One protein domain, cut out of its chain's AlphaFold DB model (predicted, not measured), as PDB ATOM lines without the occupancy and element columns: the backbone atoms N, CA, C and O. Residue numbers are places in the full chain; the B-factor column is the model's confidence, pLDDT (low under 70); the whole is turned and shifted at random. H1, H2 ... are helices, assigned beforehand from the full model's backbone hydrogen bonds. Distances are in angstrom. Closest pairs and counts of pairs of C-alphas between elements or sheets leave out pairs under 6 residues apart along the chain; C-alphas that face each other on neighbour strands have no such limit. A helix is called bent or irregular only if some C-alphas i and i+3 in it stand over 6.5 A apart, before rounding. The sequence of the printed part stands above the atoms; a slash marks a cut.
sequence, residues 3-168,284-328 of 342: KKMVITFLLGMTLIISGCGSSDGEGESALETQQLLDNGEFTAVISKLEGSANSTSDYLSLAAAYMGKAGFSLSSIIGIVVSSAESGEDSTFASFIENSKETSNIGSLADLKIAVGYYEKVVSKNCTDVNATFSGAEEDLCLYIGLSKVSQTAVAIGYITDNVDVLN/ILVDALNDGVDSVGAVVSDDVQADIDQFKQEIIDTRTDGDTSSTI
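What this domain is: This is residues 3 to 168 and 284 to 328 of the 342 residues of an uncharacterized protein of hydrothermal vent metagenome (UniProt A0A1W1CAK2). Helices H3, H4, H7, H8, H10 and H11 stand side by side in a zigzag row along the longest axis, with the long helix H8 through the middle and H2 packed on H3 and H4 at one end. On one side of the row H6 crosses H8, H5 packs on H6, and H1 packs on H5; residues 20 to 26 and 317 to 323 stick out. The 211 printed residues have eleven named helices, H1 to H11 in chain order, and no named strand: all helix. The whole is compact, with a radius of gyration of the C-alphas of 17.6 A, yet elongated in outline, spanning 62 by 38 by 30 A.

Where its parts are: H8, residues 136 to 160, is the longest helix, 36.5 A from C-alpha 136 at (-38.965, 29.235, -1.920) to C-alpha 160 at (-23.083, 61.754, 2.487). Before it come H1, residues 3 to 15, 22.3 A; H2, 26 to 38; H3, 42 to 49; H4, 56 to 69, 19.7 A; H5, 74 to 86; H6, 92 to 103; and H7, 108 to 120. After it come H9, 164 to 167; H10, 284 to 297; and H11, 302 to 316, 20.4 A, ending at (-22.482, 52.295, -15.593). H1 is irregular: C-alphas 12 and 15 are 7.1 A apart.

How they stand to each other: H8 touches H10 at a shallow tilt of 29 degrees, opposite ways; their closest C-alphas, Gly 146 and Gly 292, are 3.9 A apart. H7 and H8 form a hairpin, closest at C-alphas 116 and 145, 5.3 A. H4 touches H7, closest at C-alphas 63 and 115, 4.0 A; H4, H7 and H8 make an up and down bundle, each running against the one before. H3 and H4 form a hairpin, closest at C-alphas 42 and 65, 4.5 A. H2 touches H4, closest at C-alphas 37 and 65, 6.6 A. Residues 96 to 101 of H6 touch H8, about perpendicular at 84 degrees, with C-alphas 97 and 154 closest at 4.8 A. H9 touches H6, closest at C-alphas 164 and 94, 5.9 A. H5 and H6 form a hairpin, closest at C-alphas 84 and 92, 4.8 A. H1 touches H5, closest at C-alphas 3 and 85, 5.2 A. H10 and H11 form a hairpin, closest at C-alphas 297 and 305, 5.0 A. Every O i to N i+4 pair is within hydrogen-bond range in H2 to H8 and H11; H10 has 8 of 10, H1 has 3 of 9 and 4 of 10 O i to N i+3 pairs, and H9 is too short for an i+4 pair.

The domain as a whole: The C-alphas of Asp 24 and Thr 320, farthest apart, are 63.3 A apart. Residues 169 to 283 are not printed; C-alphas 168 and 284 are 21.4 A apart across the cut. The link from H7 to H8 is long. Mean pLDDT of the printed part is 77.9; it is under 70 for 45 residues, among them 3 to 29 and 84 to 93.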
ATOM      1  N   LYS A   3     -42.696  50.406 -10.654       36.19
ATOM      2  CA  LYS A   3     -43.756  50.832  -9.721       36.19
ATOM      3  C   LYS A   3     -44.833  49.800  -9.389       36.19
ATOM      4  O   LYS A   3     -45.407  49.859  -8.309       36.19
ATOM      5  N   LYS A   4     -45.181  48.905 -10.317       33.91
ATOM      6  CA  LYS A   4     -46.280  47.940 -10.114       33.91
ATOM      7  C   LYS A   4     -45.792  46.545  -9.734       33.91
ATOM      8  O   LYS A   4     -46.571  45.774  -9.179       33.91
ATOM      9  N   MET A   5     -44.530  46.216 -10.005       36.66
ATOM     10  CA  MET A   5     -44.025  44.850  -9.843       36.66
ATOM     11  C   MET A   5     -43.396  44.594  -8.477       36.66
ATOM     12  O   MET A   5     -43.740  43.586  -7.867       36.66
ATOM     13  N   VAL A   6     -42.616  45.534  -7.927       40.59
ATOM     14  CA  VAL A   6     -42.030  45.373  -6.578       40.59
ATOM     15  C   VAL A   6     -43.127  45.252  -5.507       40.59
ATOM     16  O   VAL A   6     -43.055  44.399  -4.626       40.59
ATOM     17  N   ILE A   7     -44.219  46.016  -5.648       38.62
ATOM     18  CA  ILE A   7     -45.391  45.957  -4.754       38.62
ATOM     19  C   ILE A   7     -46.124  44.607  -4.860       38.62
ATOM     20  O   ILE A   7     -46.595  44.078  -3.856       38.62
ATOM     21  N   THR A   8     -46.206  44.022  -6.061       35.47
ATOM     22  CA  THR A   8     -46.902  42.740  -6.276       35.47
ATOM     23  C   THR A   8     -46.089  41.556  -5.736       35.47
ATOM     24  O   THR A   8     -46.679  40.600  -5.240       35.47
ATOM     25  N   PHE A   9     -44.753  41.640  -5.766       40.72
ATOM     26  CA  PHE A   9     -43.850  40.625  -5.210       40.72
ATOM     27  C   PHE A   9     -43.814  40.657  -3.670       40.72
ATOM     28  O   PHE A   9     -43.979  39.624  -3.023       40.72
ATOM     29  N   LEU A  10     -43.728  41.850  -3.066       38.31
ATOM     30  CA  LEU A  10     -43.697  42.029  -1.605       38.31
ATOM     31  C   LEU A  10     -44.989  41.584  -0.897       38.31
ATOM     32  O   LEU A  10     -44.944  41.080   0.225       38.31
ATOM     33  N   LEU A  11     -46.148  41.719  -1.550       35.28
ATOM     34  CA  LEU A  11     -47.430  41.267  -0.994       35.28
ATOM     35  C   LEU A  11     -47.519  39.735  -0.844       35.28
ATOM     36  O   LEU A  11     -48.295  39.260  -0.015       35.28
ATOM     37  N   GLY A  12     -46.705  38.964  -1.578       34.75
ATOM     38  CA  GLY A  12     -46.632  37.502  -1.461       34.75
ATOM     39  C   GLY A  12     -45.904  36.994  -0.207       34.75
ATOM     40  O   GLY A  12     -46.139  35.860   0.208       34.75
ATOM     41  N   MET A  13     -45.077  37.830   0.435       40.34
ATOM     42  CA  MET A  13     -44.151  37.415   1.505       40.34
ATOM     43  C   MET A  13     -44.722  37.459   2.927       40.34
ATOM     44  O   MET A  13     -44.087  37.003   3.877       40.34
ATOM     45  N   THR A  14     -45.954  37.938   3.103       37.28
ATOM     46  CA  THR A  14     -46.611  38.032   4.424       37.28
ATOM     47  C   THR A  14     -46.980  36.676   5.052       37.28
ATOM     48  O   THR A  14     -47.556  36.641   6.137       37.28
ATOM     49  N   LEU A  15     -46.636  35.548   4.421       34.38
ATOM     50  CA  LEU A  15     -47.062  34.205   4.831       34.38
ATOM     51  C   LEU A  15     -45.982  33.336   5.497       34.38
ATOM     52  O   LEU A  15     -46.263  32.185   5.821       34.38
ATOM     53  N   ILE A  16     -44.766  33.841   5.722       43.59
ATOM     54  CA  ILE A  16     -43.613  32.950   5.987       43.59
ATOM     55  C   ILE A  16     -43.176  32.925   7.453       43.59
ATOM     56  O   ILE A  16     -42.474  32.008   7.873       43.59
ATOM     57  N   ILE A  17     -43.718  33.814   8.290       44.66
ATOM     58  CA  ILE A  17     -43.516  33.738   9.746       44.66
ATOM     59  C   ILE A  17     -44.656  33.000  10.474       44.66
ATOM     60  O   ILE A  17     -44.735  32.993  11.699       44.66
ATOM     61  N   SER A  18     -45.533  32.298   9.747       37.81
ATOM     62  CA  SER A  18     -46.457  31.338  10.362       37.81
ATOM     63  C   SER A  18     -45.802  29.959  10.478       37.81
ATOM     64  O   SER A  18     -46.164  29.019   9.769       37.81
ATOM     65  N   GLY A  19     -44.831  29.833  11.385       36.69
ATOM     66  CA  GLY A  19     -44.300  28.543  11.827       36.69
ATOM     67  C   GLY A  19     -45.372  27.743  12.571       36.69
ATOM     68  O   GLY A  19     -45.486  27.815  13.791       36.69
ATOM     69  N   CYS A  20     -46.191  26.987  11.837       42.03
ATOM     70  CA  CYS A  20     -47.182  26.076  12.403       42.03
ATOM     71  C   CYS A  20     -46.630  24.634  12.456       42.03
ATOM     72  O   CYS A  20     -46.574  23.957  11.432       42.03
ATOM     73  N   GLY A  21     -46.278  24.172  13.669       36.38
ATOM     74  CA  GLY A  21     -46.013  22.767  14.055       36.38
ATOM     75  C   GLY A  21     -44.521  22.409  14.174       36.38
ATOM     76  O   GLY A  21     -43.784  22.540  13.210       36.38
ATOM     77  N   SER A  22     -43.988  21.877  15.284       36.78
ATOM     78  CA  SER A  22     -44.500  20.739  16.067       36.78
ATOM     79  C   SER A  22     -43.846  20.642  17.462       36.78
ATOM     80  O   SER A  22     -42.639  20.792  17.577       36.78
ATOM     81  N   SER A  23     -44.678  20.328  18.464       48.06
ATOM     82  CA  SER A  23     -44.458  19.558  19.713       48.06
ATOM     83  C   SER A  23     -43.152  19.659  20.528       48.06
ATOM     84  O   SER A  23     -42.087  19.247  20.087       48.06
ATOM     85  N   ASP A  24     -43.381  19.973  21.812       44.06
ATOM     86  CA  ASP A  24     -42.596  19.686  23.024       44.06
ATOM     87  C   ASP A  24     -41.479  20.682  23.397       44.06
ATOM     88  O   ASP A  24     -40.335  20.595  22.972       44.06
ATOM     89  N   GLY A  25     -41.825  21.630  24.280       46.88
ATOM     90  CA  GLY A  25     -40.891  22.468  25.049       46.88
ATOM     91  C   GLY A  25     -40.282  23.671  24.319       46.88
ATOM     92  O   GLY A  25     -40.175  24.739  24.911       46.88
ATOM     93  N   GLU A  26     -39.947  23.542  23.034       49.94
ATOM     94  CA  GLU A  26     -39.345  24.628  22.234       49.94
ATOM     95  C   GLU A  26     -40.386  25.597  21.641       49.94
ATOM     96  O   GLU A  26     -40.085  26.757  21.359       49.94
ATOM     97  N   GLY A  27     -41.643  25.157  21.521       52.50
ATOM     98  CA  GLY A  27     -42.728  25.949  20.929       52.50
ATOM     99  C   GLY A  27     -43.153  27.175  21.745       52.50
ATOM    100  O   GLY A  27     -43.605  28.154  21.161       52.50
ATOM    101  N   GLU A  28     -42.990  27.159  23.072       55.91
ATOM    102  CA  GLU A  28     -43.313  28.316  23.925       55.91
ATOM    103  C   GLU A  28     -42.263  29.425  23.765       55.91
ATOM    104  O   GLU A  28     -42.616  30.590  23.603       55.91
ATOM    105  N   SER A  29     -40.980  29.050  23.690       69.06
ATOM    106  CA  SER A  29     -39.886  29.997  23.452       69.06
ATOM    107  C   SER A  29     -39.945  30.604  22.049       69.06
ATOM    108  O   SER A  29     -39.761  31.812  21.909       69.06
ATOM    109  N   ALA A  30     -40.237  29.793  21.023       75.06
ATOM    110  CA  ALA A  30     -40.370  30.263  19.644       75.06
ATOM    111  C   ALA A  30     -41.584  31.188  19.462       75.06
ATOM    112  O   ALA A  30     -41.469  32.231  18.822       75.06
ATOM    113  N   LEU A  31     -42.727  30.849  20.070       82.25
ATOM    114  CA  LEU A  31     -43.922  31.693  20.038       82.25
ATOM    115  C   LEU A  31     -43.693  33.030  20.749       82.25
ATOM    116  O   LEU A  31     -44.095  34.068  20.233       82.25
ATOM    117  N   GLU A  32     -43.039  33.020  21.910       87.00
ATOM    118  CA  GLU A  32     -42.692  34.248  22.630       87.00
ATOM    119  C   GLU A  32     -41.732  35.120  21.808       87.00
ATOM    120  O   GLU A  32     -41.949  36.321  21.680       87.00
ATOM    121  N   THR A  33     -40.706  34.527  21.191       87.81
ATOM    122  CA  THR A  33     -39.796  35.255  20.293       87.81
ATOM    123  C   THR A  33     -40.552  35.881  19.121       87.81
ATOM    124  O   THR A  33     -40.316  37.046  18.802       87.81
ATOM    125  N   GLN A  34     -41.499  35.153  18.523       86.81
ATOM    126  CA  GLN A  34     -42.324  35.691  17.447       86.81
ATOM    127  C   GLN A  34     -43.201  36.854  17.917       86.81
ATOM    128  O   GLN A  34     -43.273  37.876  17.245       86.81
ATOM    129  N   GLN A  35     -43.816  36.738  19.095       88.94
ATOM    130  CA  GLN A  35     -44.612  37.820  19.679       88.94
ATOM    131  C   GLN A  35     -43.773  39.075  19.932       88.94
ATOM    132  O   GLN A  35     -44.244  40.182  19.679       88.94
ATOM    133  N   LEU A  36     -42.530  38.920  20.395       92.38
ATOM    134  CA  LEU A  36     -41.609  40.045  20.557       92.38
ATOM    135  C   LEU A  36     -41.282  40.701  19.206       92.38
ATOM    136  O   LEU A  36     -41.296  41.926  19.118       92.38
ATOM    137  N   LEU A  37     -41.037  39.915  18.150       90.44
ATOM    138  CA  LEU A  37     -40.828  40.444  16.795       90.44
ATOM    139  C   LEU A  37     -42.060  41.201  16.283       90.44
ATOM    140  O   LEU A  37     -41.926  42.328  15.808       90.44
ATOM    141  N   ASP A  38     -43.250  40.619  16.431       87.38
ATOM    142  CA  ASP A  38     -44.519  41.211  15.986       87.38
ATOM    143  C   ASP A  38     -44.844  42.514  16.738       87.38
ATOM    144  O   ASP A  38     -45.406  43.448  16.163       87.38
ATOM    145  N   ASN A  39     -44.452  42.607  18.013       90.88
ATOM    146  CA  ASN A  39     -44.602  43.810  18.836       90.88
ATOM    147  C   ASN A  39     -43.502  44.861  18.594       90.88
ATOM    148  O   ASN A  39     -43.539  45.931  19.205       90.88
ATOM    149  N   GLY A  40     -42.512  44.579  17.739       89.75
ATOM    150  CA  GLY A  40     -41.366  45.463  17.500       89.75
ATOM    151  C   GLY A  40     -40.358  45.509  18.655       89.75
ATOM    152  O   GLY A  40     -39.533  46.420  18.735       89.75
ATOM    153  N   GLU A  41     -40.382  44.531  19.561       94.19
ATOM    154  CA  GLU A  41     -39.481  44.415  20.713       94.19
ATOM    155  C   GLU A  41     -38.127  43.792  20.319       94.19
ATOM    156  O   GLU A  41     -37.624  42.847  20.929       94.19
ATOM    157  N   PHE A  42     -37.492  44.350  19.288       95.19
ATOM    158  CA  PHE A  42     -36.283  43.796  18.673       95.19
ATOM    159  C   PHE A  42     -35.107  43.641  19.646       95.19
ATOM    160  O   PHE A  42     -34.394  42.640  19.625       95.19
ATOM    161  N   THR A  43     -34.928  44.601  20.560       95.06
ATOM    162  CA  THR A  43     -33.860  44.539  21.576       95.06
ATOM    163  C   THR A  43     -34.064  43.375  22.551       95.06
ATOM    164  O   THR A  43     -33.087  42.777  23.007       95.06
ATOM    165  N   ALA A  44     -35.318  43.021  22.854       93.69
ATOM    166  CA  ALA A  44     -35.630  41.886  23.715       93.69
ATOM    167  C   ALA A  44     -35.296  40.559  23.018       93.69
ATOM    168  O   ALA A  44     -34.679  39.692  23.633       93.69
ATOM    169  N   VAL A  45     -35.616  40.434  21.723       94.44
ATOM    170  CA  VAL A  45     -35.247  39.262  20.908       94.44
ATOM    171  C   VAL A  45     -33.731  39.089  20.845       94.44
ATOM    172  O   VAL A  45     -33.233  37.995  21.114       94.44
ATOM    173  N   ILE A  46     -32.996  40.169  20.561       95.50
ATOM    174  CA  ILE A  46     -31.527  40.156  20.533       95.50
ATOM    175  C   ILE A  46     -30.985  39.706  21.890       95.50
ATOM    176  O   ILE A  46     -30.263  38.720  21.958       95.50
ATOM    177  N   SER A  47     -31.424  40.330  22.985       94.19
ATOM    178  CA  SER A  47     -30.966  39.974  24.339       94.19
ATOM    179  C   SER A  47     -31.267  38.519  24.721       94.19
ATOM    180  O   SER A  47     -30.550  37.935  25.530       94.19
ATOM    181  N   LYS A  48     -32.342  37.940  24.172       91.19
ATOM    182  CA  LYS A  48     -32.768  36.561  24.439       91.19
ATOM    183  C   LYS A  48     -31.939  35.529  23.669       91.19
ATOM    184  O   LYS A  48     -31.723  34.436  24.186       91.19
ATOM    185  N   LEU A  49     -31.534  35.841  22.438       93.00
ATOM    186  CA  LEU A  49     -30.945  34.870  21.509       93.00
ATOM    187  C   LEU A  49     -29.443  35.079  21.263       93.00
ATOM    188  O   LEU A  49     -28.737  34.125  20.917       93.00
ATOM    189  N   GLU A  50     -28.938  36.301  21.418       89.38
ATOM    190  CA  GLU A  50     -27.538  36.636  21.166       89.38
ATOM    191  C   GLU A  50     -26.626  35.884  22.150       89.38
ATOM    192  O   GLU A  50     -26.786  35.932  23.367       89.38
ATOM    193  N   GLY A  51     -25.671  35.121  21.610       86.50
ATOM    194  CA  GLY A  51     -24.760  34.278  22.393       86.50
ATOM    195  C   GLY A  51     -25.254  32.855  22.690       86.50
ATOM    196  O   GLY A  51     -24.440  32.025  23.093       86.50
ATOM    197  N   SER A  52     -26.531  32.531  22.444       88.69
ATOM    198  CA  SER A  52     -27.082  31.171  22.619       88.69
ATOM    199  C   SER A  52     -27.724  30.565  21.367       88.69
ATOM    200  O   SER A  52     -27.993  29.361  21.355       88.69
ATOM    201  N   ALA A  53     -27.959  31.371  20.326       88.81
ATOM    202  CA  ALA A  53     -28.537  30.936  19.058       88.81
ATOM    203  C   ALA A  53     -27.760  29.772  18.433       88.81
ATOM    204  O   ALA A  53     -26.543  29.849  18.240       88.81
ATOM    205  N   ASN A  54     -28.476  28.698  18.107       89.19
ATOM    206  CA  ASN A  54     -27.884  27.494  17.519       89.19
ATOM    207  C   ASN A  54     -28.776  26.813  16.472       89.19
ATOM    208  O   ASN A  54     -28.322  25.883  15.804       89.19
ATOM    209  N   SER A  55     -30.007  27.290  16.294       89.00
ATOM    210  CA  SER A  55     -30.943  26.783  15.297       89.00
ATOM    211  C   SER A  55     -31.157  27.777  14.156       89.00
ATOM    212  O   SER A  55     -30.934  28.981  14.293       89.00
ATOM    213  N   THR A  56     -31.663  27.277  13.027       88.75
ATOM    214  CA  THR A  56     -32.141  28.119  11.922       88.75
ATOM    215  C   THR A  56     -33.165  29.147  12.403       88.75
ATOM    216  O   THR A  56     -33.060  30.314  12.046       88.75
ATOM    217  N   SER A  57     -34.111  28.743  13.258       88.75
ATOM    218  CA  SER A  57     -35.137  29.643  13.797       88.75
ATOM    219  C   SER A  57     -34.531  30.788  14.610       88.75
ATOM    220  O   SER A  57     -34.973  31.929  14.476       88.75
ATOM    221  N   ASP A  58     -33.505  30.510  15.420       90.56
ATOM    222  CA  ASP A  58     -32.830  31.544  16.212       90.56
ATOM    223  C   ASP A  58     -32.107  32.541  15.308       90.56
ATOM    224  O   ASP A  58     -32.205  33.746  15.519       90.56
ATOM    225  N   TYR A  59     -31.402  32.047  14.284       93.31
ATOM    226  CA  TYR A  59     -30.690  32.910  13.344       93.31
ATOM    227  C   TYR A  59     -31.647  33.781  12.532       93.31
ATOM    228  O   TYR A  59     -31.390  34.971  12.397       93.31
ATOM    229  N   LEU A  60     -32.773  33.237  12.065       92.50
ATOM    230  CA  LEU A  60     -33.797  34.028  11.376       92.50
ATOM    231  C   LEU A  60     -34.430  35.079  12.290       92.50
ATOM    232  O   LEU A  60     -34.638  36.214  11.867       92.50
ATOM    233  N   SER A  61     -34.684  34.728  13.554       93.62
ATOM    234  CA  SER A  61     -35.241  35.661  14.538       93.62
ATOM    235  C   SER A  61     -34.258  36.779  14.880       93.62
ATOM    236  O   SER A  61     -34.654  37.939  14.965       93.62
ATOM    237  N   LEU A  62     -32.970  36.454  15.033       94.75
ATOM    238  CA  LEU A  62     -31.913  37.446  15.219       94.75
ATOM    239  C   LEU A  62     -31.782  38.345  13.992       94.75
ATOM    240  O   LEU A  62     -31.760  39.561  14.149       94.75
ATOM    241  N   ALA A  63     -31.761  37.776  12.785       94.25
ATOM    242  CA  ALA A  63     -31.693  38.549  11.550       94.25
ATOM    243  C   ALA A  63     -32.849  39.557  11.454       94.25
ATOM    244  O   ALA A  63     -32.611  40.755  11.302       94.25
ATOM    245  N   ALA A  64     -34.085  39.093  11.657       93.50
ATOM    246  CA  ALA A  64     -35.272  39.943  11.664       93.50
ATOM    247  C   ALA A  64     -35.228  41.005  12.776       93.50
ATOM    248  O   ALA A  64     -35.615  42.151  12.547       93.50
ATOM    249  N   ALA A  65     -34.730  40.660  13.967       95.25
ATOM    250  CA  ALA A  65     -34.604  41.604  15.070       95.25
ATOM    251  C   ALA A  65     -33.573  42.698  14.782       95.25
ATOM    252  O   ALA A  65     -33.868  43.869  14.991       95.25
ATOM    253  N   TYR A  66     -32.390  42.364  14.265       95.38
ATOM    254  CA  TYR A  66     -31.403  43.377  13.883       95.38
ATOM    255  C   TYR A  66     -31.901  44.250  12.728       95.38
ATOM    256  O   TYR A  66     -31.799  45.472  12.795       95.38
ATOM    257  N   MET A  67     -32.534  43.653  11.720       94.38
ATOM    258  CA  MET A  67     -33.138  44.388  10.607       94.38
ATOM    259  C   MET A  67     -34.237  45.353  11.090       94.38
ATOM    260  O   MET A  67     -34.277  46.516  10.691       94.38
ATOM    261  N   GLY A  68     -35.084  44.911  12.023       93.44
ATOM    262  CA  GLY A  68     -36.091  45.745  12.676       93.44
ATOM    263  C   GLY A  68     -35.498  46.838  13.567       93.44
ATOM    264  O   GLY A  68     -35.938  47.985  13.505       93.44
ATOM    265  N   LYS A  69     -34.462  46.520  14.353       93.81
ATOM    266  CA  LYS A  69     -33.721  47.478  15.189       93.81
ATOM    267  C   LYS A  69     -33.050  48.564  14.343       93.81
ATOM    268  O   LYS A  69     -33.002  49.716  14.766       93.81
ATOM    269  N   ALA A  70     -32.630  48.231  13.125       92.00
ATOM    270  CA  ALA A  70     -32.145  49.191  12.140       92.00
ATOM    271  C   ALA A  70     -33.244  50.108  11.562       92.00
ATOM    272  O   ALA A  70     -32.922  51.003  10.789       92.00
ATOM    273  N   GLY A  71     -34.519  49.892  11.900       91.19
ATOM    274  CA  GLY A  71     -35.677  50.608  11.354       91.19
ATOM    275  C   GLY A  71     -36.335  49.901  10.165       91.19
ATOM    276  O   GLY A  71     -37.479  50.189   9.817       91.19
ATOM    277  N   PHE A  72     -35.675  48.900   9.589       90.75
ATOM    278  CA  PHE A  72     -36.064  48.260   8.335       90.75
ATOM    279  C   PHE A  72     -36.821  46.950   8.554       90.75
ATOM    280  O   PHE A  72     -36.616  45.976   7.837       90.75
ATOM    281  N   SER A  73     -37.728  46.911   9.534       86.19
ATOM    282  CA  SER A  73     -38.638  45.767   9.675       86.19
ATOM    283  C   SER A  73     -39.365  45.491   8.349       86.19
ATOM    284  O   SER A  73     -39.524  46.399   7.531       86.19
ATOM    285  N   LEU A  74     -39.832  44.262   8.118       78.50
ATOM    286  CA  LEU A  74     -40.483  43.918   6.848       78.50
ATOM    287  C   LEU A  74     -41.639  44.872   6.504       78.50
ATOM    288  O   LEU A  74     -41.749  45.336   5.372       78.50
ATOM    289  N   SER A  75     -42.471  45.214   7.489       78.62
ATOM    290  CA  SER A  75     -43.555  46.183   7.311       78.62
ATOM    291  C   SER A  75     -43.031  47.584   6.990       78.62
ATOM    292  O   SER A  75     -43.604  48.249   6.126       78.62
ATOM    293  N   SER A  76     -41.927  48.008   7.614       83.12
ATOM    294  CA  SER A  76     -41.250  49.268   7.295       83.12
ATOM    295  C   SER A  76     -40.735  49.283   5.858       83.12
ATOM    296  O   SER A  76     -41.028  50.230   5.139       83.12
ATOM    297  N   ILE A  77     -40.025  48.243   5.402       79.88
ATOM    298  CA  ILE A  77     -39.502  48.184   4.024       79.88
ATOM    299  C   ILE A  77     -40.635  48.199   3.009       79.88
ATOM    300  O   ILE A  77     -40.568  48.937   2.030       79.88
ATOM    301  N   ILE A  78     -41.691  47.416   3.241       73.38
ATOM    302  CA  ILE A  78     -42.868  47.433   2.368       73.38
ATOM    303  C   ILE A  78     -43.465  48.841   2.336       73.38
ATOM    304  O   ILE A  78     -43.771  49.344   1.258       73.38
ATOM    305  N   GLY A  79     -43.579  49.496   3.496       74.88
ATOM    306  CA  GLY A  79     -44.018  50.883   3.605       74.88
ATOM    307  C   GLY A  79     -43.153  51.842   2.787       74.88
ATOM    308  O   GLY A  79     -43.698  52.575   1.970       74.88
ATOM    309  N   ILE A  80     -41.826  51.773   2.946       76.00
ATOM    310  CA  ILE A  80     -40.834  52.586   2.225       76.00
ATOM    311  C   ILE A  80     -40.950  52.369   0.714       76.00
ATOM    312  O   ILE A  80     -40.948  53.323  -0.059       76.00
ATOM    313  N   VAL A  81     -41.062  51.122   0.261       70.50
ATOM    314  CA  VAL A  81     -41.182  50.807  -1.167       70.50
ATOM    315  C   VAL A  81     -42.497  51.341  -1.731       70.50
ATOM    316  O   VAL A  81     -42.505  51.930  -2.812       70.50
ATOM    317  N   VAL A  82     -43.605  51.164  -1.008       69.69
ATOM    318  CA  VAL A  82     -44.923  51.653  -1.433       69.69
ATOM    319  C   VAL A  82     -44.943  53.182  -1.485       69.69
ATOM    320  O   VAL A  82     -45.324  53.731  -2.517       69.69
ATOM    321  N   SER A  83     -44.475  53.872  -0.442       70.94
ATOM    322  CA  SER A  83     -44.426  55.341  -0.414       70.94
ATOM    323  C   SER A  83     -43.533  55.904  -1.519       70.94
ATOM    324  O   SER A  83     -43.891  56.877  -2.180       70.94
ATOM    325  N   SER A  84     -42.403  55.249  -1.788       67.12
ATOM    326  CA  SER A  84     -41.471  55.660  -2.844       67.12
ATOM    327  C   SER A  84     -42.022  55.400  -4.249       67.12
ATOM    328  O   SER A  84     -41.700  56.115  -5.195       67.12
ATOM    329  N   ALA A  85     -42.884  54.397  -4.423       64.31
ATOM    330  CA  ALA A  85     -43.552  54.154  -5.701       64.31
ATOM    331  C   ALA A  85     -44.653  55.191  -6.004       64.31
ATOM    332  O   ALA A  85     -44.974  55.430  -7.176       64.31
ATOM    333  N   GLU A  86     -45.228  55.810  -4.969       66.62
ATOM    334  CA  GLU A  86     -46.296  56.809  -5.078       66.62
ATOM    335  C   GLU A  86     -45.789  58.227  -5.410       66.62
ATOM    336  O   GLU A  86     -46.577  59.057  -5.864       66.62
ATOM    337  N   SER A  87     -44.488  58.509  -5.264       57.91
ATOM    338  CA  SER A  87     -43.933  59.873  -5.303       57.91
ATOM    339  C   SER A  87     -43.729  60.505  -6.694       57.91
ATOM    340  O   SER A  87     -43.445  61.700  -6.776       57.91
ATOM    341  N   GLY A  88     -43.930  59.774  -7.796       57.16
ATOM    342  CA  GLY A  88     -43.723  60.283  -9.171       57.16
ATOM    343  C   GLY A  88     -42.773  59.400  -9.987       57.16
ATOM    344  O   GLY A  88     -42.239  58.436  -9.463       57.16
ATOM    345  N   GLU A  89     -42.692  59.544 -11.321       54.78
ATOM    346  CA  GLU A  89     -41.787  58.707 -12.164       54.78
ATOM    347  C   GLU A  89     -40.316  59.096 -12.013       54.78
ATOM    348  O   GLU A  89     -39.470  58.211 -12.050       54.78
ATOM    349  N   ASP A  90     -40.043  60.366 -11.718       55.97
ATOM    350  CA  ASP A  90     -38.686  60.914 -11.682       55.97
ATOM    351  C   ASP A  90     -38.102  61.019 -10.260       55.97
ATOM    352  O   ASP A  90     -37.067  61.646 -10.080       55.97
ATOM    353  N   SER A  91     -38.771  60.462  -9.236       61.25
ATOM    354  CA  SER A  91     -38.405  60.689  -7.827       61.25
ATOM    355  C   SER A  91     -38.354  59.456  -6.926       61.25
ATOM    356  O   SER A  91     -38.002  59.583  -5.752       61.25
ATOM    357  N   THR A  92     -38.664  58.259  -7.436       66.44
ATOM    358  CA  THR A  92     -38.781  57.043  -6.613       66.44
ATOM    359  C   THR A  92     -37.486  56.677  -5.890       66.44
ATOM    360  O   THR A  92     -37.545  56.308  -4.722       66.44
ATOM    361  N   PHE A  93     -36.320  56.798  -6.531       68.75
ATOM    362  CA  PHE A  93     -35.048  56.451  -5.887       68.75
ATOM    363  C   PHE A  93     -34.667  57.441  -4.784       68.75
ATOM    364  O   PHE A  93     -34.375  57.014  -3.668       68.75
ATOM    365  N   ALA A  94     -34.746  58.753  -5.035       71.00
ATOM    366  CA  ALA A  94     -34.483  59.702  -3.955       71.00
ATOM    367  C   ALA A  94     -35.547  59.621  -2.855       71.00
ATOM    368  O   ALA A  94     -35.191  59.725  -1.693       71.00
ATOM    369  N   SER A  95     -36.811  59.328  -3.189       72.31
ATOM    370  CA  SER A  95     -37.851  59.061  -2.182       72.31
ATOM    371  C   SER A  95     -37.527  57.812  -1.365       72.31
ATOM    372  O   SER A  95     -37.761  57.785  -0.162       72.31
ATOM    373  N   PHE A  96     -36.965  56.773  -1.988       78.81
ATOM    374  CA  PHE A  96     -36.505  55.582  -1.279       78.81
ATOM    375  C   PHE A  96     -35.362  55.917  -0.325       78.81
ATOM    376  O   PHE A  96     -35.391  55.482   0.825       78.81
ATOM    377  N   ILE A  97     -34.389  56.719  -0.766       80.00
ATOM    378  CA  ILE A  97     -33.288  57.193   0.080       80.00
ATOM    379  C   ILE A  97     -33.813  58.066   1.218       80.00
ATOM    380  O   ILE A  97     -33.419  57.854   2.360       80.00
ATOM    381  N   GLU A  98     -34.713  59.005   0.933       81.25
ATOM    382  CA  GLU A  98     -35.329  59.897   1.916       81.25
ATOM    383  C   GLU A  98     -36.069  59.095   2.987       81.25
ATOM    384  O   GLU A  98     -35.721  59.165   4.162       81.25
ATOM    385  N   ASN A  99     -37.000  58.232   2.574       80.62
ATOM    386  CA  ASN A  99     -37.775  57.380   3.474       80.62
ATOM    387  C   ASN A  99     -36.872  56.416   4.267       80.62
ATOM    388  O   ASN A  99     -37.113  56.157   5.450       80.62
ATOM    389  N   SER A 100     -35.809  55.894   3.641       85.25
ATOM    390  CA  SER A 100     -34.810  55.057   4.317       85.25
ATOM    391  C   SER A 100     -34.025  55.855   5.356       85.25
ATOM    392  O   SER A 100     -33.834  55.371   6.468       85.25
ATOM    393  N   LYS A 101     -33.613  57.086   5.035       82.38
ATOM    394  CA  LYS A 101     -32.914  57.999   5.948       82.38
ATOM    395  C   LYS A 101     -33.801  58.360   7.139       82.38
ATOM    396  O   LYS A 101     -33.337  58.248   8.269       82.38
ATOM    397  N   GLU A 102     -35.065  58.712   6.906       84.44
ATOM    398  CA  GLU A 102     -36.040  59.034   7.961       84.44
ATOM    399  C   GLU A 102     -36.317  57.859   8.903       84.44
ATOM    400  O   GLU A 102     -36.511  58.048  10.103       84.44
ATOM    401  N   THR A 103     -36.325  56.641   8.362       85.81
ATOM    402  CA  THR A 103     -36.570  55.417   9.136       85.81
ATOM    403  C   THR A 103     -35.309  54.922   9.851       85.81
ATOM    404  O   THR A 103     -35.391  54.221  10.865       85.81
ATOM    405  N   SER A 104     -34.133  55.272   9.331       86.94
ATOM    406  CA  SER A 104     -32.855  54.850   9.886       86.94
ATOM    407  C   SER A 104     -32.532  55.521  11.221       86.94
ATOM    408  O   SER A 104     -33.069  56.554  11.616       86.94
ATOM    409  N   ASN A 105     -31.597  54.911  11.930       86.38
ATOM    410  CA  ASN A 105     -30.982  55.422  13.132       86.38
ATOM    411  C   ASN A 105     -29.465  55.229  13.053       86.38
ATOM    412  O   ASN A 105     -28.910  54.677  12.101       86.38
ATOM    413  N   ILE A 106     -28.779  55.698  14.089       79.56
ATOM    414  CA  ILE A 106     -27.322  55.739  14.102       79.56
ATOM    415  C   ILE A 106     -26.648  54.368  14.002       79.56
ATOM    416  O   ILE A 106     -25.534  54.299  13.507       79.56
ATOM    417  N   GLY A 107     -27.321  53.302  14.447       84.62
ATOM    418  CA  GLY A 107     -26.819  51.932  14.373       84.62
ATOM    419  C   GLY A 107     -27.354  51.146  13.178       84.62
ATOM    420  O   GLY A 107     -27.077  49.953  13.084       84.62
ATOM    421  N   SER A 108     -28.130  51.764  12.275       89.94
ATOM    422  CA  SER A 108     -28.790  51.040  11.182       89.94
ATOM    423  C   SER A 108     -27.814  50.302  10.278       89.94
ATOM    424  O   SER A 108     -28.109  49.188   9.865       89.94
ATOM    425  N   LEU A 109     -26.659  50.892   9.974       89.00
ATOM    426  CA  LEU A 109     -25.671  50.268   9.099       89.00
ATOM    427  C   LEU A 109     -25.042  49.030   9.762       89.00
ATOM    428  O   LEU A 109     -25.040  47.957   9.153       89.00
ATOM    429  N   ALA A 110     -24.613  49.129  11.025       87.56
ATOM    430  CA  ALA A 110     -24.153  47.973  11.799       87.56
ATOM    431  C   ALA A 110     -25.225  46.888  11.935       87.56
ATOM    432  O   ALA A 110     -24.955  45.715  11.677       87.56
ATOM    433  N   ASP A 111     -26.435  47.268  12.339       91.62
ATOM    434  CA  ASP A 111     -27.514  46.323  12.599       91.62
ATOM    435  C   ASP A 111     -27.951  45.618  11.297       91.62
ATOM    436  O   ASP A 111     -28.103  44.397  11.291       91.62
ATOM    437  N   LEU A 112     -28.040  46.318  10.157       92.50
ATOM    438  CA  LEU A 112     -28.300  45.687   8.852       92.50
ATOM    439  C   LEU A 112     -27.175  44.728   8.436       92.50
ATOM    440  O   LEU A 112     -27.459  43.644   7.924       92.50
ATOM    441  N   LYS A 113     -25.904  45.078   8.681       90.19
ATOM    442  CA  LYS A 113     -24.765  44.182   8.416       90.19
ATOM    443  C   LYS A 113     -24.841  42.914   9.272       90.19
ATOM    444  O   LYS A 113     -24.615  41.815   8.765       90.19
ATOM    445  N   ILE A 114     -25.199  43.039  10.551       92.12
ATOM    446  CA  ILE A 114     -25.395  41.889  11.445       92.12
ATOM    447  C   ILE A 114     -26.581  41.035  10.974       92.12
ATOM    448  O   ILE A 114     -26.474  39.807  10.956       92.12
ATOM    449  N   ALA A 115     -27.682  41.660  10.544       93.94
ATOM    450  CA  ALA A 115     -28.844  40.957  10.006       93.94
ATOM    451  C   ALA A 115     -28.481  40.098   8.786       93.94
ATOM    452  O   ALA A 115     -28.789  38.905   8.767       93.94
ATOM    453  N   VAL A 116     -27.750  40.671   7.819       92.69
ATOM    454  CA  VAL A 116     -27.216  39.943   6.654       92.69
ATOM    455  C   VAL A 116     -26.389  38.737   7.100       92.69
ATOM    456  O   VAL A 116     -26.663  37.621   6.666       92.69
ATOM    457  N   GLY A 117     -25.456  38.924   8.038       92.25
ATOM    458  CA  GLY A 117     -24.617  37.832   8.536       92.25
ATOM    459  C   GLY A 117     -25.398  36.698   9.215       92.25
ATOM    460  O   GLY A 117     -24.947  35.553   9.212       92.25
ATOM    461  N   TYR A 118     -26.572  36.970   9.796       94.19
ATOM    462  CA  TYR A 118     -27.451  35.923  10.322       94.19
ATOM    463  C   TYR A 118     -28.294  35.240   9.241       94.19
ATOM    464  O   TYR A 118     -28.455  34.021   9.309       94.19
ATOM    465  N   TYR A 119     -28.778  35.966   8.229       93.31
ATOM    466  CA  TYR A 119     -29.444  35.351   7.077       93.31
ATOM    467  C   TYR A 119     -28.492  34.434   6.289       93.31
ATOM    468  O   TYR A 119     -28.857  33.305   5.953       93.31
ATOM    469  N   GLU A 120     -27.244  34.857   6.082       91.88
ATOM    470  CA  GLU A 120     -26.205  34.077   5.392       91.88
ATOM    471  C   GLU A 120     -25.804  32.800   6.150       91.88
ATOM    472  O   GLU A 120     -25.353  31.835   5.540       91.88
ATOM    473  N   LYS A 121     -26.013  32.730   7.473       90.31
ATOM    474  CA  LYS A 121     -25.836  31.477   8.236       90.31
ATOM    475  C   LYS A 121     -26.902  30.428   7.924       90.31
ATOM    476  O   LYS A 121     -26.701  29.256   8.245       90.31
ATOM    477  N   VAL A 122     -28.043  30.844   7.378       89.88
ATOM    478  CA  VAL A 122     -29.181  29.969   7.075       89.88
ATOM    479  C   VAL A 122     -29.210  29.587   5.602       89.88
ATOM    480  O   VAL A 122     -29.485  28.429   5.279       89.88
ATOM    481  N   VAL A 123     -28.926  30.534   4.708       88.19
ATOM    482  CA  VAL A 123     -28.889  30.266   3.270       88.19
ATOM    483  C   VAL A 123     -27.680  29.397   2.924       88.19
ATOM    484  O   VAL A 123     -26.547  29.691   3.286       88.19
ATOM    485  N   SER A 124     -27.921  28.316   2.180       81.44
ATOM    486  CA  SER A 124     -26.873  27.360   1.803       81.44
ATOM    487  C   SER A 124     -26.101  27.736   0.530       81.44
ATOM    488  O   SER A 124     -25.032  27.183   0.263       81.44
ATOM    489  N   LYS A 125     -26.651  28.656  -0.268       84.44
ATOM    490  CA  LYS A 125     -26.164  29.074  -1.588       84.44
ATOM    491  C   LYS A 125     -25.744  30.539  -1.579       84.44
ATOM    492  O   LYS A 125     -26.161  31.314  -0.732       84.44
ATOM    493  N   ASN A 126     -24.936  30.935  -2.553       86.50
ATOM    494  CA  ASN A 126     -24.641  32.347  -2.730       86.50
ATOM    495  C   ASN A 126     -25.855  33.052  -3.356       86.50
ATOM    496  O   ASN A 126     -26.224  32.726  -4.482       86.50
ATOM    497  N   CYS A 127     -26.450  34.008  -2.641       89.06
ATOM    498  CA  CYS A 127     -27.598  34.771  -3.129       89.06
ATOM    499  C   CYS A 127     -27.283  35.645  -4.345       89.06
ATOM    500  O   CYS A 127     -28.207  36.011  -5.053       89.06
ATOM    501  N   THR A 128     -26.013  35.936  -4.636       86.06
ATOM    502  CA  THR A 128     -25.633  36.705  -5.833       86.06
ATOM    503  C   THR A 128     -25.494  35.849  -7.098       86.06
ATOM    504  O   THR A 128     -25.218  36.377  -8.174       86.06
ATOM    505  N   ASP A 129     -25.683  34.525  -7.016       83.31
ATOM    506  CA  ASP A 129     -25.668  33.652  -8.194       83.31
ATOM    507  C   ASP A 129     -27.035  33.643  -8.893       83.31
ATOM    508  O   ASP A 129     -27.908  32.832  -8.584       83.31
ATOM    509  N   VAL A 130     -27.187  34.513  -9.893       72.44
ATOM    510  CA  VAL A 130     -28.399  34.628 -10.727       72.44
ATOM    511  C   VAL A 130     -28.749  33.359 -11.520       72.44
ATOM    512  O   VAL A 130     -29.834  33.266 -12.084       72.44
ATOM    513  N   ASN A 131     -27.849  32.369 -11.590       76.94
ATOM    514  CA  ASN A 131     -28.115  31.088 -12.250       76.94
ATOM    515  C   ASN A 131     -28.468  29.970 -11.257       76.94
ATOM    516  O   ASN A 131     -28.782  28.848 -11.676       76.94
ATOM    517  N   ALA A 132     -28.385  30.231  -9.951       82.38
ATOM    518  CA  ALA A 132     -28.724  29.249  -8.941       82.38
ATOM    519  C   ALA A 132     -30.242  29.031  -8.884       82.38
ATOM    520  O   ALA A 132     -31.046  29.949  -8.986       82.38
ATOM    521  N   THR A 133     -30.653  27.777  -8.695       83.94
ATOM    522  CA  THR A 133     -32.054  27.454  -8.400       83.94
ATOM    523  C   THR A 133     -32.243  27.425  -6.893       83.94
ATOM    524  O   THR A 133     -31.679  26.557  -6.217       83.94
ATOM    525  N   PHE A 134     -33.034  28.347  -6.361       84.06
ATOM    526  CA  PHE A 134     -33.348  28.443  -4.939       84.06
ATOM    527  C   PHE A 134     -34.631  27.664  -4.609       84.06
ATOM    528  O   PHE A 134     -35.459  27.378  -5.472       84.06
ATOM    529  N   SER A 135     -34.763  27.215  -3.362       86.44
ATOM    530  CA  SER A 135     -36.081  26.835  -2.831       86.44
ATOM    531  C   SER A 135     -36.851  28.091  -2.419       86.44
ATOM    532  O   SER A 135     -36.209  29.089  -2.125       86.44
ATOM    533  N   GLY A 136     -38.184  28.044  -2.304       83.81
ATOM    534  CA  GLY A 136     -38.965  29.235  -1.920       83.81
ATOM    535  C   GLY A 136     -38.454  29.921  -0.645       83.81
ATOM    536  O   GLY A 136     -38.233  31.119  -0.638       83.81
ATOM    537  N   ALA A 137     -38.106  29.145   0.389       84.06
ATOM    538  CA  ALA A 137     -37.517  29.706   1.607       84.06
ATOM    539  C   ALA A 137     -36.126  30.330   1.385       84.06
ATOM    540  O   ALA A 137     -35.770  31.282   2.064       84.06
ATOM    541  N   GLU A 138     -35.316  29.801   0.465       87.06
ATOM    542  CA  GLU A 138     -34.038  30.429   0.101       87.06
ATOM    543  C   GLU A 138     -34.254  31.695  -0.742       87.06
ATOM    544  O   GLU A 138     -33.500  32.648  -0.571       87.06
ATOM    545  N   GLU A 139     -35.287  31.731  -1.594       87.19
ATOM    546  CA  GLU A 139     -35.668  32.920  -2.368       87.19
ATOM    547  C   GLU A 139     -35.989  34.092  -1.433       87.19
ATOM    548  O   GLU A 139     -35.438  35.181  -1.591       87.19
ATOM    549  N   ASP A 140     -36.796  33.854  -0.395       86.00
ATOM    550  CA  ASP A 140     -37.152  34.893   0.577       86.00
ATOM    551  C   ASP A 140     -35.936  35.409   1.349       86.00
ATOM    552  O   ASP A 140     -35.784  36.610   1.566       86.00
ATOM    553  N   LEU A 141     -35.045  34.506   1.766       89.38
ATOM    554  CA  LEU A 141     -33.848  34.881   2.516       89.38
ATOM    555  C   LEU A 141     -32.874  35.688   1.661       89.38
ATOM    556  O   LEU A 141     -32.316  36.673   2.144       89.38
ATOM    557  N   CYS A 142     -32.699  35.308   0.397       90.56
ATOM    558  CA  CYS A 142     -31.902  36.082  -0.543       90.56
ATOM    559  C   CYS A 142     -32.533  37.442  -0.839       90.56
ATOM    560  O   CYS A 142     -31.804  38.434  -0.889       90.56
ATOM    561  N   LEU A 143     -33.868  37.534  -0.907       87.81
ATOM    562  CA  LEU A 143     -34.525  38.834  -0.978       87.81
ATOM    563  C   LEU A 143     -34.231  39.670   0.276       87.81
ATOM    564  O   LEU A 143     -33.869  40.835   0.143       87.81
ATOM    565  N   TYR A 144     -34.349  39.117   1.486       89.44
ATOM    566  CA  TYR A 144     -34.082  39.875   2.716       89.44
ATOM    567  C   TYR A 144     -32.626  40.319   2.843       89.44
ATOM    568  O   TYR A 144     -32.370  41.443   3.287       89.44
ATOM    569  N   ILE A 145     -31.675  39.491   2.401       92.00
ATOM    570  CA  ILE A 145     -30.268  39.885   2.268       92.00
ATOM    571  C   ILE A 145     -30.153  41.057   1.289       92.00
ATOM    572  O   ILE A 145     -29.577  42.087   1.641       92.00
ATOM    573  N   GLY A 146     -30.747  40.931   0.101       89.88
ATOM    574  CA  GLY A 146     -30.721  41.960  -0.933       89.88
ATOM    575  C   GLY A 146     -31.305  43.293  -0.464       89.88
ATOM    576  O   GLY A 146     -30.643  44.327  -0.535       89.88
ATOM    577  N   LEU A 147     -32.503  43.266   0.120       86.69
ATOM    578  CA  LEU A 147     -33.175  44.438   0.684       86.69
ATOM    579  C   LEU A 147     -32.371  45.077   1.817       86.69
ATOM    580  O   LEU A 147     -32.284  46.303   1.884       86.69
ATOM    581  N   SER A 148     -31.751  44.274   2.686       90.81
ATOM    582  CA  SER A 148     -30.901  44.787   3.767       90.81
ATOM    583  C   SER A 148     -29.665  45.498   3.220       90.81
ATOM    584  O   SER A 148     -29.293  46.554   3.727       90.81
ATOM    585  N   LYS A 149     -29.034  44.948   2.176       90.94
ATOM    586  CA  LYS A 149     -27.859  45.544   1.530       90.94
ATOM    587  C   LYS A 149     -28.212  46.816   0.741       90.94
ATOM    588  O   LYS A 149     -27.559  47.836   0.929       90.94
ATOM    589  N   VAL A 150     -29.308  46.822  -0.023       86.56
ATOM    590  CA  VAL A 150     -29.806  48.034  -0.712       86.56
ATOM    591  C   VAL A 150     -30.193  49.128   0.292       86.56
ATOM    592  O   VAL A 150     -29.891  50.303   0.082       86.56
ATOM    593  N   SER A 151     -30.799  48.753   1.423       88.56
ATOM    594  CA  SER A 151     -31.114  49.698   2.504       88.56
ATOM    595  C   SER A 151     -29.847  50.280   3.138       88.56
ATOM    596  O   SER A 151     -29.815  51.475   3.418       88.56
ATOM    597  N   GLN A 152     -28.775  49.491   3.306       90.38
ATOM    598  CA  GLN A 152     -27.475  50.020   3.748       90.38
ATOM    599  C   GLN A 152     -26.957  51.088   2.786       90.38
ATOM    600  O   GLN A 152     -26.543  52.156   3.232       90.38
ATOM    601  N   THR A 153     -27.025  50.839   1.474       88.69
ATOM    602  CA  THR A 153     -26.618  51.827   0.469       88.69
ATOM    603  C   THR A 153     -27.449  53.104   0.562       88.69
ATOM    604  O   THR A 153     -26.878  54.192   0.596       88.69
ATOM    605  N   ALA A 154     -28.773  53.004   0.691       87.06
ATOM    606  CA  ALA A 154     -29.636  54.174   0.851       87.06
ATOM    607  C   ALA A 154     -29.322  54.979   2.123       87.06
ATOM    608  O   ALA A 154     -29.210  56.203   2.071       87.06
ATOM    609  N   VAL A 155     -29.103  54.302   3.252       88.69
ATOM    610  CA  VAL A 155     -28.703  54.954   4.508       88.69
ATOM    611  C   VAL A 155     -27.335  55.628   4.373       88.69
ATOM    612  O   VAL A 155     -27.167  56.761   4.820       88.69
ATOM    613  N   ALA A 156     -26.367  54.984   3.716       89.81
ATOM    614  CA  ALA A 156     -25.057  55.579   3.461       89.81
ATOM    615  C   ALA A 156     -25.132  56.815   2.566       89.81
ATOM    616  O   ALA A 156     -24.483  57.813   2.879       89.81
ATOM    617  N   ILE A 157     -25.960  56.788   1.515       86.88
ATOM    618  CA  ILE A 157     -26.233  57.980   0.705       86.88
ATOM    619  C   ILE A 157     -26.787  59.090   1.609       86.88
ATOM    620  O   ILE A 157     -26.268  60.202   1.607       86.88
ATOM    621  N   GLY A 158     -27.741  58.771   2.486       85.69
ATOM    622  CA  GLY A 158     -28.281  59.715   3.467       85.69
ATOM    623  C   GLY A 158     -27.252  60.332   4.429       85.69
ATOM    624  O   GLY A 158     -27.487  61.439   4.922       85.69
ATOM    625  N   TYR A 159     -26.117  59.668   4.682       87.06
ATOM    626  CA  TYR A 159     -25.009  60.227   5.464       87.06
ATOM    627  C   TYR A 159     -24.123  61.181   4.658       87.06
ATOM    628  O   TYR A 159     -23.637  62.163   5.223       87.06
ATOM    629  N   ILE A 160     -23.943  60.936   3.357       89.44
ATOM    630  CA  ILE A 160     -23.083  61.754   2.487       89.44
ATOM    631  C   ILE A 160     -23.812  62.919   1.804       89.44
ATOM    632  O   ILE A 160     -23.141  63.791   1.266       89.44
ATOM    633  N   THR A 161     -25.149  62.974   1.852       87.88
ATOM    634  CA  THR A 161     -25.953  64.111   1.362       87.88
ATOM    635  C   THR A 161     -26.863  64.696   2.447       87.88
ATOM    636  O   THR A 161     -27.471  63.966   3.245       87.88
ATOM    637  N   ASP A 162     -26.968  66.026   2.496       84.44
ATOM    638  CA  ASP A 162     -27.971  66.700   3.326       84.44
ATOM    639  C   ASP A 162     -29.302  66.831   2.582       84.44
ATOM    640  O   ASP A 162     -30.347  66.523   3.163       84.44
ATOM    641  N   ASN A 163     -29.256  67.197   1.300       81.88
ATOM    642  CA  ASN A 163     -30.407  67.286   0.413       81.88
ATOM    643  C   ASN A 163     -30.428  66.155  -0.630       81.88
ATOM    644  O   ASN A 163     -29.727  66.206  -1.638       81.88
ATOM    645  N   VAL A 164     -31.285  65.153  -0.426       80.25
ATOM    646  CA  VAL A 164     -31.460  64.024  -1.359       80.25
ATOM    647  C   VAL A 164     -32.198  64.413  -2.643       80.25
ATOM    648  O   VAL A 164     -32.068  63.701  -3.640       80.25
ATOM    649  N   ASP A 165     -32.899  65.554  -2.672       77.69
ATOM    650  CA  ASP A 165     -33.623  66.022  -3.863       77.69
ATOM    651  C   ASP A 165     -32.692  66.299  -5.043       77.69
ATOM    652  O   ASP A 165     -33.136  66.253  -6.190       77.69
ATOM    653  N   VAL A 166     -31.397  66.529  -4.794       79.25
ATOM    654  CA  VAL A 166     -30.386  66.671  -5.856       79.25
ATOM    655  C   VAL A 166     -30.335  65.458  -6.778       79.25
ATOM    656  O   VAL A 166     -30.054  65.594  -7.957       79.25
ATOM    657  N   LEU A 167     -30.708  64.270  -6.292       75.69
ATOM    658  CA  LEU A 167     -30.763  63.065  -7.121       75.69
ATOM    659  C   LEU A 167     -31.917  63.082  -8.140       75.69
ATOM    660  O   LEU A 167     -31.919  62.272  -9.062       75.69
ATOM    661  N   ASN A 168     -32.878  64.003  -7.999       71.56
ATOM    662  CA  ASN A 168     -34.031  64.147  -8.893       71.56
ATOM    663  C   ASN A 168     -34.070  65.506  -9.611       71.56
ATOM    664  O   ASN A 168     -34.559  65.602 -10.740       71.56
ATOM    665  N   ILE A 284     -19.962  50.032   1.306       84.50
ATOM    666  CA  ILE A 284     -21.425  50.175   1.249       84.50
ATOM    667  C   ILE A 284     -21.926  50.626  -0.122       84.50
ATOM    668  O   ILE A 284     -22.928  50.107  -0.614       84.50
ATOM    669  N   LEU A 285     -21.277  51.608  -0.742       85.44
ATOM    670  CA  LEU A 285     -21.753  52.133  -2.016       85.44
ATOM    671  C   LEU A 285     -21.484  51.143  -3.148       85.44
ATOM    672  O   LEU A 285     -22.318  51.029  -4.031       85.44
ATOM    673  N   VAL A 286     -20.377  50.396  -3.104       86.31
ATOM    674  CA  VAL A 286     -20.020  49.434  -4.155       86.31
ATOM    675  C   VAL A 286     -20.444  48.027  -3.774       86.31
ATOM    676  O   VAL A 286     -21.277  47.438  -4.463       86.31
ATOM    677  N   ASP A 287     -19.883  47.484  -2.691       87.50
ATOM    678  CA  ASP A 287     -20.043  46.058  -2.395       87.50
ATOM    679  C   ASP A 287     -21.490  45.754  -1.996       87.50
ATOM    680  O   ASP A 287     -22.135  44.910  -2.615       87.50
ATOM    681  N   ALA A 288     -22.044  46.496  -1.027       85.56
ATOM    682  CA  ALA A 288     -23.430  46.285  -0.613       85.56
ATOM    683  C   ALA A 288     -24.433  46.604  -1.735       85.56
ATOM    684  O   ALA A 288     -25.426  45.891  -1.861       85.56
ATOM    685  N   LEU A 289     -24.179  47.603  -2.588       86.25
ATOM    686  CA  LEU A 289     -25.077  47.884  -3.707       86.25
ATOM    687  C   LEU A 289     -25.089  46.736  -4.715       86.25
ATOM    688  O   LEU A 289     -26.164  46.217  -4.995       86.25
ATOM    689  N   ASN A 290     -23.919  46.329  -5.229       87.31
ATOM    690  CA  ASN A 290     -23.817  45.244  -6.211       87.31
ATOM    691  C   ASN A 290     -24.388  43.943  -5.650       87.31
ATOM    692  O   ASN A 290     -25.287  43.357  -6.247       87.31
ATOM    693  N   ASP A 291     -23.933  43.531  -4.466       89.44
ATOM    694  CA  ASP A 291     -24.429  42.315  -3.832       89.44
ATOM    695  C   ASP A 291     -25.928  42.397  -3.536       89.44
ATOM    696  O   ASP A 291     -26.631  41.391  -3.597       89.44
ATOM    697  N   GLY A 292     -26.413  43.580  -3.158       85.81
ATOM    698  CA  GLY A 292     -27.806  43.821  -2.828       85.81
ATOM    699  C   GLY A 292     -28.704  43.641  -4.041       85.81
ATOM    700  O   GLY A 292     -29.636  42.837  -3.995       85.81
ATOM    701  N   VAL A 293     -28.400  44.344  -5.135       85.00
ATOM    702  CA  VAL A 293     -29.186  44.253  -6.372       85.00
ATOM    703  C   VAL A 293     -29.067  42.881  -7.025       85.00
ATOM    704  O   VAL A 293     -30.074  42.372  -7.505       85.00
ATOM    705  N   ASP A 294     -27.898  42.237  -6.965       87.12
ATOM    706  CA  ASP A 294     -27.711  40.884  -7.499       87.12
ATOM    707  C   ASP A 294     -28.472  39.845  -6.659       87.12
ATOM    708  O   ASP A 294     -29.078  38.932  -7.216       87.12
ATOM    709  N   SER A 295     -28.524  40.014  -5.329       87.94
ATOM    710  CA  SER A 295     -29.299  39.131  -4.440       87.94
ATOM    711  C   SER A 295     -30.805  39.256  -4.639       87.94
ATOM    712  O   SER A 295     -31.509  38.251  -4.592       87.94
ATOM    713  N   VAL A 296     -31.310  40.477  -4.861       85.00
ATOM    714  CA  VAL A 296     -32.713  40.680  -5.247       85.00
ATOM    715  C   VAL A 296     -32.950  40.068  -6.626       85.00
ATOM    716  O   VAL A 296     -33.894  39.306  -6.805       85.00
ATOM    717  N   GLY A 297     -32.073  40.369  -7.579       82.31
ATOM    718  CA  GLY A 297     -32.173  39.928  -8.960       82.31
ATOM    719  C   GLY A 297     -32.261  38.411  -9.134       82.31
ATOM    720  O   GLY A 297     -33.098  37.906  -9.879       82.31
ATOM    721  N   ALA A 298     -31.472  37.668  -8.358       84.56
ATOM    722  CA  ALA A 298     -31.416  36.211  -8.418       84.56
ATOM    723  C   ALA A 298     -32.733  35.494  -8.056       84.56
ATOM    724  O   ALA A 298     -32.862  34.297  -8.318       84.56
ATOM    725  N   VAL A 299     -33.695  36.188  -7.434       83.31
ATOM    726  CA  VAL A 299     -34.911  35.571  -6.866       83.31
ATOM    727  C   VAL A 299     -36.217  36.244  -7.286       83.31
ATOM    728  O   VAL A 299     -37.297  35.802  -6.896       83.31
ATOM    729  N   VAL A 300     -36.147  37.312  -8.079       81.50
ATOM    730  CA  VAL A 300     -37.320  38.032  -8.597       81.50
ATOM    731  C   VAL A 300     -37.679  37.579 -10.013       81.50
ATOM    732  O   VAL A 300     -36.942  36.862 -10.679       81.50
ATOM    733  N   SER A 301     -38.850  37.997 -10.497       79.94
ATOM    734  CA  SER A 301     -39.263  37.753 -11.884       79.94
ATOM    735  C   SER A 301     -38.364  38.471 -12.896       79.94
ATOM    736  O   SER A 301     -37.932  39.589 -12.618       79.94
ATOM    737  N   ASP A 302     -38.241  37.919 -14.110       78.94
ATOM    738  CA  ASP A 302     -37.492  38.496 -15.242       78.94
ATOM    739  C   ASP A 302     -37.767  39.991 -15.482       78.94
ATOM    740  O   ASP A 302     -36.855  40.748 -15.800       78.94
ATOM    741  N   ASP A 303     -39.012  40.443 -15.305       73.38
ATOM    742  CA  ASP A 303     -39.363  41.852 -15.499       73.38
ATOM    743  C   ASP A 303     -38.717  42.770 -14.440       73.38
ATOM    744  O   ASP A 303     -38.288  43.874 -14.758       73.38
ATOM    745  N   VAL A 304     -38.618  42.309 -13.187       71.88
ATOM    746  CA  VAL A 304     -37.951  43.039 -12.090       71.88
ATOM    747  C   VAL A 304     -36.435  42.962 -12.259       71.88
ATOM    748  O   VAL A 304     -35.745  43.946 -12.009       71.88
ATOM    749  N   GLN A 305     -35.917  41.824 -12.724       75.81
ATOM    750  CA  GLN A 305     -34.506  41.677 -13.078       75.81
ATOM    751  C   GLN A 305     -34.102  42.662 -14.183       75.81
ATOM    752  O   GLN A 305     -33.098  43.350 -14.043       75.81
ATOM    753  N   ALA A 306     -34.897  42.789 -15.249       73.38
ATOM    754  CA  ALA A 306     -34.624  43.732 -16.336       73.38
ATOM    755  C   ALA A 306     -34.609  45.191 -15.851       73.38
ATOM    756  O   ALA A 306     -33.794  45.999 -16.292       73.38
ATOM    757  N   ASP A 307     -35.501  45.510 -14.920       69.00
ATOM    758  CA  ASP A 307     -35.593  46.793 -14.236       69.00
ATOM    759  C   ASP A 307     -34.328  47.058 -13.372       69.00
ATOM    760  O   ASP A 307     -33.758  48.151 -13.416       69.00
ATOM    761  N   ILE A 308     -33.831  46.052 -12.640       74.12
ATOM    762  CA  ILE A 308     -32.554  46.114 -11.900       74.12
ATOM    763  C   ILE A 308     -31.368  46.305 -12.851       74.12
ATOM    764  O   ILE A 308     -30.513  47.156 -12.605       74.12
ATOM    765  N   ASP A 309     -31.320  45.549 -13.946       77.38
ATOM    766  CA  ASP A 309     -30.260  45.650 -14.948       77.38
ATOM    767  C   ASP A 309     -30.242  47.035 -15.597       77.38
ATOM    768  O   ASP A 309     -29.170  47.611 -15.781       77.38
ATOM    769  N   GLN A 310     -31.417  47.612 -15.880       73.62
ATOM    770  CA  GLN A 310     -31.524  48.989 -16.357       73.62
ATOM    771  C   GLN A 310     -30.944  49.975 -15.336       73.62
ATOM    772  O   GLN A 310     -30.155  50.835 -15.714       73.62
ATOM    773  N   PHE A 311     -31.285  49.843 -14.052       76.06
ATOM    774  CA  PHE A 311     -30.736  50.706 -13.003       76.06
ATOM    775  C   PHE A 311     -29.204  50.607 -12.905       76.06
ATOM    776  O   PHE A 311     -28.517  51.629 -12.861       76.06
ATOM    777  N   LYS A 312     -28.643  49.390 -12.933       78.62
ATOM    778  CA  LYS A 312     -27.182  49.199 -12.958       78.62
ATOM    779  C   LYS A 312     -26.571  49.853 -14.197       78.62
ATOM    780  O   LYS A 312     -25.532  50.503 -14.094       78.62
ATOM    781  N   GLN A 313     -27.230  49.722 -15.347       79.19
ATOM    782  CA  GLN A 313     -26.781  50.333 -16.592       79.19
ATOM    783  C   GLN A 313     -26.830  51.863 -16.539       79.19
ATOM    784  O   GLN A 313     -25.908  52.486 -17.034       79.19
ATOM    785  N   GLU A 314     -27.819  52.483 -15.891       73.31
ATOM    786  CA  GLU A 314     -27.874  53.945 -15.724       73.31
ATOM    787  C   GLU A 314     -26.676  54.492 -14.930       73.31
ATOM    788  O   GLU A 314     -26.180  55.578 -15.229       73.31
ATOM    789  N   ILE A 315     -26.172  53.727 -13.956       76.88
ATOM    790  CA  ILE A 315     -24.954  54.072 -13.206       76.88
ATOM    791  C   ILE A 315     -23.705  53.840 -14.074       76.88
ATOM    792  O   ILE A 315     -22.819  54.693 -14.133       76.88
ATOM    793  N   ILE A 316     -23.642  52.711 -14.785       82.62
ATOM    794  CA  ILE A 316     -22.482  52.295 -15.593       82.62
ATOM    795  C   ILE A 316     -22.363  53.077 -16.912       82.62
ATOM    796  O   ILE A 316     -21.253  53.275 -17.396       82.62
ATOM    797  N   ASP A 317     -23.457  53.570 -17.495       74.38
ATOM    798  CA  ASP A 317     -23.479  54.364 -18.739       74.38
ATOM    799  C   ASP A 317     -22.712  55.688 -18.604       74.38
ATOM    800  O   ASP A 317     -22.396  56.352 -19.597       74.38
ATOM    801  N   THR A 318     -22.356  56.060 -17.376       65.62
ATOM    802  CA  THR A 318     -21.424  57.147 -17.102       65.62
ATOM    803  C   THR A 318     -19.984  56.810 -17.531       65.62
ATOM    804  O   THR A 318     -19.181  57.727 -17.750       65.62
ATOM    805  N   ARG A 319     -19.621  55.537 -17.737       76.00
ATOM    806  CA  ARG A 319     -18.294  55.123 -18.218       76.00
ATOM    807  C   ARG A 319     -18.034  55.643 -19.627       76.00
ATOM    808  O   ARG A 319     -18.771  55.391 -20.574       76.00
ATOM    809  N   THR A 320     -16.924  56.355 -19.785       59.59
ATOM    810  CA  THR A 320     -16.498  56.897 -21.084       59.59
ATOM    811  C   THR A 320     -15.753  55.893 -21.969       59.59
ATOM    812  O   THR A 320     -15.543  56.189 -23.143       59.59
ATOM    813  N   ASP A 321     -15.395  54.712 -21.454       54.59
ATOM    814  CA  ASP A 321     -14.565  53.724 -22.152       54.59
ATOM    815  C   ASP A 321     -15.249  52.355 -22.244       54.59
ATOM    816  O   ASP A 321     -16.062  52.007 -21.395       54.59
ATOM    817  N   GLY A 322     -14.906  51.580 -23.284       54.75
ATOM    818  CA  GLY A 322     -15.502  50.286 -23.667       54.75
ATOM    819  C   GLY A 322     -15.298  49.114 -22.694       54.75
ATOM    820  O   GLY A 322     -15.038  47.995 -23.140       54.75
ATOM    821  N   ASP A 323     -15.392  49.373 -21.394       61.16
ATOM    822  CA  ASP A 323     -15.547  48.382 -20.339       61.16
ATOM    823  C   ASP A 323     -16.951  47.765 -20.419       61.16
ATOM    824  O   ASP A 323     -17.965  48.461 -20.398       61.16
ATOM    825  N   THR A 324     -17.004  46.441 -20.545       64.94
ATOM    826  CA  THR A 324     -18.247  45.669 -20.636       64.94
ATOM    827  C   THR A 324     -18.645  45.037 -19.299       64.94
ATOM    828  O   THR A 324     -19.511  44.164 -19.283       64.94
ATOM    829  N   SER A 325     -17.973  45.385 -18.195       77.00
ATOM    830  CA  SER A 325     -18.301  44.884 -16.859       77.00
ATOM    831  C   SER A 325     -19.682  45.367 -16.415       77.00
ATOM    832  O   SER A 325     -19.955  46.567 -16.438       77.00
ATOM    833  N   SER A 326     -20.529  44.445 -15.955       76.06
ATOM    834  CA  SER A 326     -21.842  44.736 -15.363       76.06
ATOM    835  C   SER A 326     -21.783  45.026 -13.856       76.06
ATOM    836  O   SER A 326     -22.817  45.269 -13.233       76.06
ATOM    837  N   THR A 327     -20.595  44.973 -13.249       86.25
ATOM    838  CA  THR A 327     -20.371  45.336 -11.844       86.25
ATOM    839  C   THR A 327     -20.128  46.834 -11.747       86.25
ATOM    840  O   THR A 327     -19.267  47.349 -12.458       86.25
ATOM    841  N   ILE A 328     -20.857  47.511 -10.861       85.81
ATOM    842  CA  ILE A 328     -20.698  48.939 -10.568       85.81
ATOM    843  C   ILE A 328     -19.378  49.138  -9.811       85.81
ATOM    844  O   ILE A 328     -19.130  48.424  -8.842       85.81
TER     845      ILE A 328